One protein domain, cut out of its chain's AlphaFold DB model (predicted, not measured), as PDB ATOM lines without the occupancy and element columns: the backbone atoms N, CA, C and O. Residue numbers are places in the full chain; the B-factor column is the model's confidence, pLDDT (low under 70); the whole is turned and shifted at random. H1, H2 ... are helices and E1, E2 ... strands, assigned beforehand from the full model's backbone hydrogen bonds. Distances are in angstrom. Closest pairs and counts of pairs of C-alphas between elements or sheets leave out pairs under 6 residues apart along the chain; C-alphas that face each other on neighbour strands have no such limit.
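What this domain is: This is residues 7 to 57 of the 250 residues of the protein "Solute carrier family 22 member 6-like" of Sinocyclocheilus grahami (UniProt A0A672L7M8). With little regular structure, this is a small body of loops, two short touching helices and a two-strand antiparallel sheet, from which a wide loop, residues 37 to 51, sticks out. The printed part has 51 residues, only 17 in named elements, in the order H1, E1, H2, E2; the class is mixed. It is only just loose, close to compact, with a radius of gyration of the C-alphas of 11.9 A and spans of 32 by 22 by 20 A.

Where its parts are: Find C-alpha 7 at (298.335, 161.154, 173.299); from there H1 runs 10.0 A to residue 13. E1 is residues 26 to 28, 7.0 A; H2 residues 33 to 36, 5.6 A; E2 residues 54 to 56, 7.1 A, ending at (278.302, 160.827, 171.534).

How they stand to each other: Look at N 27 and O 55, 2.9 A apart: E1 and E2 are antiparallel at 135 degrees. H1 and H2 touch, closest at the C-alphas of Ala 12 and Trp 33, 5.1 A. H1 and E2 are apart. In H1 every O i to N i+4 pair is within hydrogen-bond range; H2 is too short for one.

The domain as a whole: The printed part has no cut. The links H1 to E1 and H2 to E2 are long. Residues 36 to 51 have pLDDT under 70.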
ATOM      1  N   GLY A   7     298.767 161.328 171.908       74.75
ATOM      2  CA  GLY A   7     298.335 161.154 173.299       74.75
ATOM      3  C   GLY A   7     297.772 162.435 173.921       74.75
ATOM      4  O   GLY A   7     296.748 162.372 174.598       74.75
ATOM      5  N   ASP A   8     298.373 163.587 173.618       76.38
ATOM      6  CA  ASP A   8     297.939 164.888 174.139       76.38
ATOM      7  C   ASP A   8     296.574 165.278 173.555       76.38
ATOM      8  O   ASP A   8     295.673 165.716 174.271       76.38
ATOM      9  N   VAL A   9     296.376 165.037 172.251       79.56
ATOM     10  CA  VAL A   9     295.078 165.248 171.588       79.56
ATOM     11  C   VAL A   9     294.004 164.350 172.196       79.56
ATOM     12  O   VAL A   9     292.890 164.811 172.445       79.56
ATOM     13  N   LEU A  10     294.323 163.079 172.467       78.62
ATOM     14  CA  LEU A  10     293.369 162.131 173.044       78.62
ATOM     15  C   LEU A  10     292.915 162.573 174.442       78.62
ATOM     16  O   LEU A  10     291.731 162.510 174.755       78.62
ATOM     17  N   GLN A  11     293.848 163.064 175.258       79.56
ATOM     18  CA  GLN A  11     293.572 163.520 176.618       79.56
ATOM     19  C   GLN A  11     292.754 164.821 176.655       79.56
ATOM     20  O   GLN A  11     291.935 164.998 177.552       79.56
ATOM     21  N   ALA A  12     292.927 165.708 175.670       79.69
ATOM     22  CA  ALA A  12     292.135 166.934 175.557       79.69
ATOM     23  C   ALA A  12     290.728 166.709 174.966       79.69
ATOM     24  O   ALA A  12     289.845 167.544 175.149       79.69
ATOM     25  N   THR A  13     290.501 165.616 174.230       81.56
ATOM     26  CA  THR A  13     289.243 165.383 173.490       81.56
ATOM     27  C   THR A  13     288.347 164.308 174.101       81.56
ATOM     28  O   THR A  13     287.135 164.333 173.870       81.56
ATOM     29  N   VAL A  14     288.899 163.389 174.896       84.81
ATOM     30  CA  VAL A  14     288.169 162.240 175.445       84.81
ATOM     31  C   VAL A  14     288.180 162.267 176.978       84.81
ATOM     32  O   VAL A  14     289.261 162.305 177.571       84.81
ATOM     33  N   PRO A  15     287.011 162.190 177.646       83.69
ATOM     34  CA  PRO A  15     286.951 162.119 179.101       83.69
ATOM     35  C   PRO A  15     287.578 160.830 179.635       83.69
ATOM     36  O   PRO A  15     287.516 159.771 179.010       83.69
ATOM     37  N   LEU A  16     288.163 160.897 180.830       80.31
ATOM     38  CA  LEU A  16     288.661 159.722 181.543       80.31
ATOM     39  C   LEU A  16     287.501 159.057 182.295       80.31
ATOM     40  O   LEU A  16     286.837 159.687 183.113       80.31
ATOM     41  N   GLY A  17     287.273 157.771 182.042       78.19
ATOM     42  CA  GLY A  17     286.323 156.976 182.817       78.19
ATOM     43  C   GLY A  17     286.849 156.671 184.224       78.19
ATOM     44  O   GLY A  17     288.017 156.898 184.539       78.19
ATOM     45  N   GLN A  18     286.016 156.040 185.057       72.50
ATOM     46  CA  GLN A  18     286.325 155.722 186.467       72.50
ATOM     47  C   GLN A  18     287.622 154.917 186.689       72.50
ATOM     48  O   GLN A  18     288.186 154.931 187.776       72.50
ATOM     49  N   ASN A  19     288.122 154.237 185.655       73.81
ATOM     50  CA  ASN A  19     289.326 153.404 185.718       73.81
ATOM     51  C   ASN A  19     290.603 154.136 185.261       73.81
ATOM     52  O   ASN A  19     291.599 153.475 184.962       73.81
ATOM     53  N   GLY A  20     290.562 155.466 185.106       74.56
ATOM     54  CA  GLY A  20     291.682 156.260 184.584       74.56
ATOM     55  C   GLY A  20     292.021 155.958 183.119       74.56
ATOM     56  O   GLY A  20     293.125 156.237 182.663       74.56
ATOM     57  N   LYS A  21     291.088 155.345 182.380       78.88
ATOM     58  CA  LYS A  21     291.210 155.050 180.945       78.88
ATOM     59  C   LYS A  21     290.269 155.963 180.164       78.88
ATOM     60  O   LYS A  21     289.172 156.212 180.665       78.88
ATOM     61  N   PRO A  22     290.641 156.402 178.951       80.12
ATOM     62  CA  PRO A  22     289.759 157.210 178.115       80.12
ATOM     63  C   PRO A  22     288.435 156.475 177.868       80.12
ATOM     64  O   PRO A  22     288.419 155.266 177.589       80.12
ATOM     65  N   GLU A  23     287.322 157.191 178.021       81.31
ATOM     66  CA  GLU A  23     285.999 156.683 177.696       81.31
ATOM     67  C   GLU A  23     285.917 156.363 176.209       81.31
ATOM     68  O   GLU A  23     286.442 157.061 175.353       81.31
ATOM     69  N   ARG A  24     285.245 155.258 175.886       82.31
ATOM     70  CA  ARG A  24     285.140 154.823 174.493       82.31
ATOM     71  C   ARG A  24     283.991 155.520 173.781       82.31
ATOM     72  O   ARG A  24     284.100 155.752 172.598       82.31
ATOM     73  N   CYS A  25     282.899 155.825 174.481       84.94
ATOM     74  CA  CYS A  25     281.623 156.178 173.854       84.94
ATOM     75  C   CYS A  25     281.286 157.666 173.825       84.94
ATOM     76  O   CYS A  25     280.290 158.044 173.209       84.94
ATOM     77  N   ARG A  26     282.071 158.484 174.522       84.06
ATOM     78  CA  ARG A  26     281.810 159.907 174.689       84.06
ATOM     79  C   ARG A  26     283.064 160.699 174.394       84.06
ATOM     80  O   ARG A  26     284.174 160.223 174.626       84.06
ATOM     81  N   ARG A  27     282.851 161.919 173.928       84.69
ATOM     82  CA  ARG A  27     283.879 162.934 173.720       84.69
ATOM     83  C   ARG A  27     283.430 164.259 174.315       84.69
ATOM     84  O   ARG A  27     282.234 164.467 174.520       84.69
ATOM     85  N   TYR A  28     284.374 165.158 174.544       84.19
ATOM     86  CA  TYR A  28     284.048 166.542 174.869       84.19
ATOM     87  C   TYR A  28     283.507 167.274 173.639       84.19
ATOM     88  O   TYR A  28     284.013 167.076 172.532       84.19
ATOM     89  N   VAL A  29     282.492 168.119 173.834       82.81
ATOM     90  CA  VAL A  29     281.943 168.979 172.767       82.81
ATOM     91  C   VAL A  29     283.010 169.960 172.275       82.81
ATOM     92  O   VAL A  29     283.220 170.119 171.073       82.81
ATOM     93  N   HIS A  30     283.749 170.555 173.213       80.44
ATOM     94  CA  HIS A  30     284.899 171.407 172.934       80.44
ATOM     95  C   HIS A  30     286.183 170.789 173.503       80.44
ATOM     96  O   HIS A  30     286.172 170.361 174.661       80.44
ATOM     97  N   PRO A  31     287.294 170.741 172.734       81.00
ATOM     98  CA  PRO A  31     288.561 170.205 173.219       81.00
ATOM     99  C   PRO A  31     289.065 170.983 174.437       81.00
ATOM    100  O   PRO A  31     289.276 172.195 174.382       81.00
ATOM    101  N   GLN A  32     289.309 170.266 175.525       80.69
ATOM    102  CA  GLN A  32     289.731 170.818 176.803       80.69
ATOM    103  C   GLN A  32     291.262 170.860 176.880       80.69
ATOM    104  O   GLN A  32     291.890 170.129 177.644       80.69
ATOM    105  N   TRP A  33     291.892 171.733 176.083       80.25
ATOM    106  CA  TRP A  33     293.358 171.902 176.081       80.25
ATOM    107  C   TRP A  33     293.917 172.319 177.451       80.25
ATOM    108  O   TRP A  33     295.077 172.049 177.753       80.25
ATOM    109  N   GLN A  34     293.076 172.923 178.298       74.19
ATOM    110  CA  GLN A  34     293.394 173.299 179.678       74.19
ATOM    111  C   GLN A  34     293.771 172.089 180.555       74.19
ATOM    112  O   GLN A  34     294.544 172.233 181.500       74.19
ATOM    113  N   LEU A  35     293.301 170.879 180.218       72.00
ATOM    114  CA  LEU A  35     293.658 169.648 180.936       72.00
ATOM    115  C   LEU A  35     295.116 169.213 180.703       72.00
ATOM    116  O   LEU A  35     295.662 168.463 181.509       72.00
ATOM    117  N   LEU A  36     295.762 169.681 179.630       69.75
ATOM    118  CA  LEU A  36     297.173 169.389 179.343       69.75
ATOM    119  C   LEU A  36     298.129 170.331 180.083       69.75
ATOM    120  O   LEU A  36     299.296 169.999 180.287       69.75
ATOM    121  N   SER A  37     297.654 171.506 180.503       64.00
ATOM    122  CA  SER A  37     298.453 172.522 181.191       64.00
ATOM    123  C   SER A  37     298.400 172.364 182.711       64.00
ATOM    124  O   SER A  37     298.192 173.347 183.420       64.00
ATOM    125  N   SER A  38     298.587 171.146 183.235       58.38
ATOM    126  CA  SER A  38     298.476 170.828 184.671       58.38
ATOM    127  C   SER A  38     299.594 171.427 185.551       58.38
ATOM    128  O   SER A  38     300.051 170.783 186.495       58.38
ATOM    129  N   ASN A  39     300.088 172.632 185.248       57.88
ATOM    130  CA  ASN A  39     301.105 173.295 186.058       57.88
ATOM    131  C   ASN A  39     300.956 174.823 186.158       57.88
ATOM    132  O   ASN A  39     301.949 175.546 186.179       57.88
ATOM    133  N   SER A  40     299.729 175.330 186.280       44.34
ATOM    134  CA  SER A  40     299.515 176.654 186.874       44.34
ATOM    135  C   SER A  40     298.428 176.592 187.940       44.34
ATOM    136  O   SER A  40     297.244 176.653 187.631       44.34
ATOM    137  N   SER A  41     298.912 176.440 189.177       45.22
ATOM    138  CA  SER A  41     298.363 176.927 190.449       45.22
ATOM    139  C   SER A  41     296.881 176.697 190.758       45.22
ATOM    140  O   SER A  41     295.984 177.242 190.123       45.22
ATOM    141  N   GLU A  42     296.674 175.995 191.872       49.78
ATOM    142  CA  GLU A  42     295.551 176.121 192.802       49.78
ATOM    143  C   GLU A  42     295.050 177.576 192.955       49.78
ATOM    144  O   GLU A  42     295.462 178.267 193.878       49.78
ATOM    145  N   SER A  43     294.173 178.074 192.080       42.03
ATOM    146  CA  SER A  43     293.409 179.308 192.345       42.03
ATOM    147  C   SER A  43     292.325 179.607 191.302       42.03
ATOM    148  O   SER A  43     292.282 180.724 190.810       42.03
ATOM    149  N   LEU A  44     291.446 178.668 190.945       40.41
ATOM    150  CA  LEU A  44     290.150 178.996 190.320       40.41
ATOM    151  C   LEU A  44     289.113 177.933 190.710       40.41
ATOM    152  O   LEU A  44     288.750 177.073 189.918       40.41
ATOM    153  N   TRP A  45     288.680 177.959 191.970       41.28
ATOM    154  CA  TRP A  45     287.615 177.088 192.485       41.28
ATOM    155  C   TRP A  45     286.292 177.853 192.667       41.28
ATOM    156  O   TRP A  45     285.448 177.390 193.425       41.28
ATOM    157  N   GLU A  46     286.097 179.019 192.032       43.31
ATOM    158  CA  GLU A  46     284.904 179.850 192.301       43.31
ATOM    159  C   GLU A  46     284.225 180.551 191.113       43.31
ATOM    160  O   GLU A  46     283.186 181.166 191.324       43.31
ATOM    161  N   GLU A  47     284.664 180.407 189.860       38.62
ATOM    162  CA  GLU A  47     283.896 180.961 188.730       38.62
ATOM    163  C   GLU A  47     283.564 179.882 187.705       38.62
ATOM    164  O   GLU A  47     284.385 179.513 186.876       38.62
ATOM    165  N   GLY A  48     282.331 179.371 187.811       43.16
ATOM    166  CA  GLY A  48     281.642 178.627 186.761       43.16
ATOM    167  C   GLY A  48     282.329 177.335 186.343       43.16
ATOM    168  O   GLY A  48     282.995 177.287 185.315       43.16
ATOM    169  N   VAL A  49     282.074 176.245 187.070       51.66
ATOM    170  CA  VAL A  49     282.132 174.924 186.435       51.66
ATOM    171  C   VAL A  49     280.992 174.911 185.416       51.66
ATOM    172  O   VAL A  49     279.874 174.518 185.742       51.66
ATOM    173  N   GLU A  50     281.239 175.423 184.206       54.81
ATOM    174  CA  GLU A  50     280.461 174.999 183.048       54.81
ATOM    175  C   GLU A  50     280.515 173.473 183.085       54.81
ATOM    176  O   GLU A  50     281.603 172.887 183.106       54.81
ATOM    177  N   GLU A  51     279.356 172.825 183.240       59.03
ATOM    178  CA  GLU A  51     279.276 171.374 183.137       59.03
ATOM    179  C   GLU A  51     279.991 170.997 181.847       59.03
ATOM    180  O   GLU A  51     279.582 171.423 180.771       59.03
ATOM    181  N   ILE A  52     281.112 170.277 181.953       71.69
ATOM    182  CA  ILE A  52     281.890 169.927 180.772       71.69
ATOM    183  C   ILE A  52     281.000 169.023 179.918       71.69
ATOM    184  O   ILE A  52     280.833 167.834 180.209       71.69
ATOM    185  N   GLU A  53     280.395 169.608 178.887       76.94
ATOM    186  CA  GLU A  53     279.410 168.921 178.074       76.94
ATOM    187  C   GLU A  53     280.091 167.805 177.279       76.94
ATOM    188  O   GLU A  53     281.124 167.981 176.617       76.94
ATOM    189  N   THR A  54     279.500 166.616 177.371       81.69
ATOM    190  CA  THR A  54     279.955 165.429 176.648       81.69
ATOM    191  C   THR A  54     278.906 165.025 175.626       81.69
ATOM    192  O   THR A  54     277.714 164.990 175.927       81.69
ATOM    193  N   GLN A  55     279.354 164.685 174.420       84.62
ATOM    194  CA  GLN A  55     278.509 164.202 173.328       84.62
ATOM    195  C   GLN A  55     278.934 162.788 172.910       84.62
ATOM    196  O   GLN A  55     280.067 162.356 173.149       84.62
ATOM    197  N   SER A  56     278.017 162.057 172.274       83.50
ATOM    198  CA  SER A  56     278.302 160.827 171.534       83.50
ATOM    199  C   SER A  56     279.321 161.048 170.410       83.50
ATOM    200  O   SER A  56     279.383 162.110 169.786       83.50
ATOM    201  N   CYS A  57     280.136 160.027 170.137       81.44
ATOM    202  CA  CYS A  57     281.083 160.045 169.025       81.44
ATOM    203  C   CYS A  57     280.343 159.877 167.687       81.44
ATOM    204  O   CYS A  57     279.844 158.792 167.393       81.44
TER     205      CYS A  57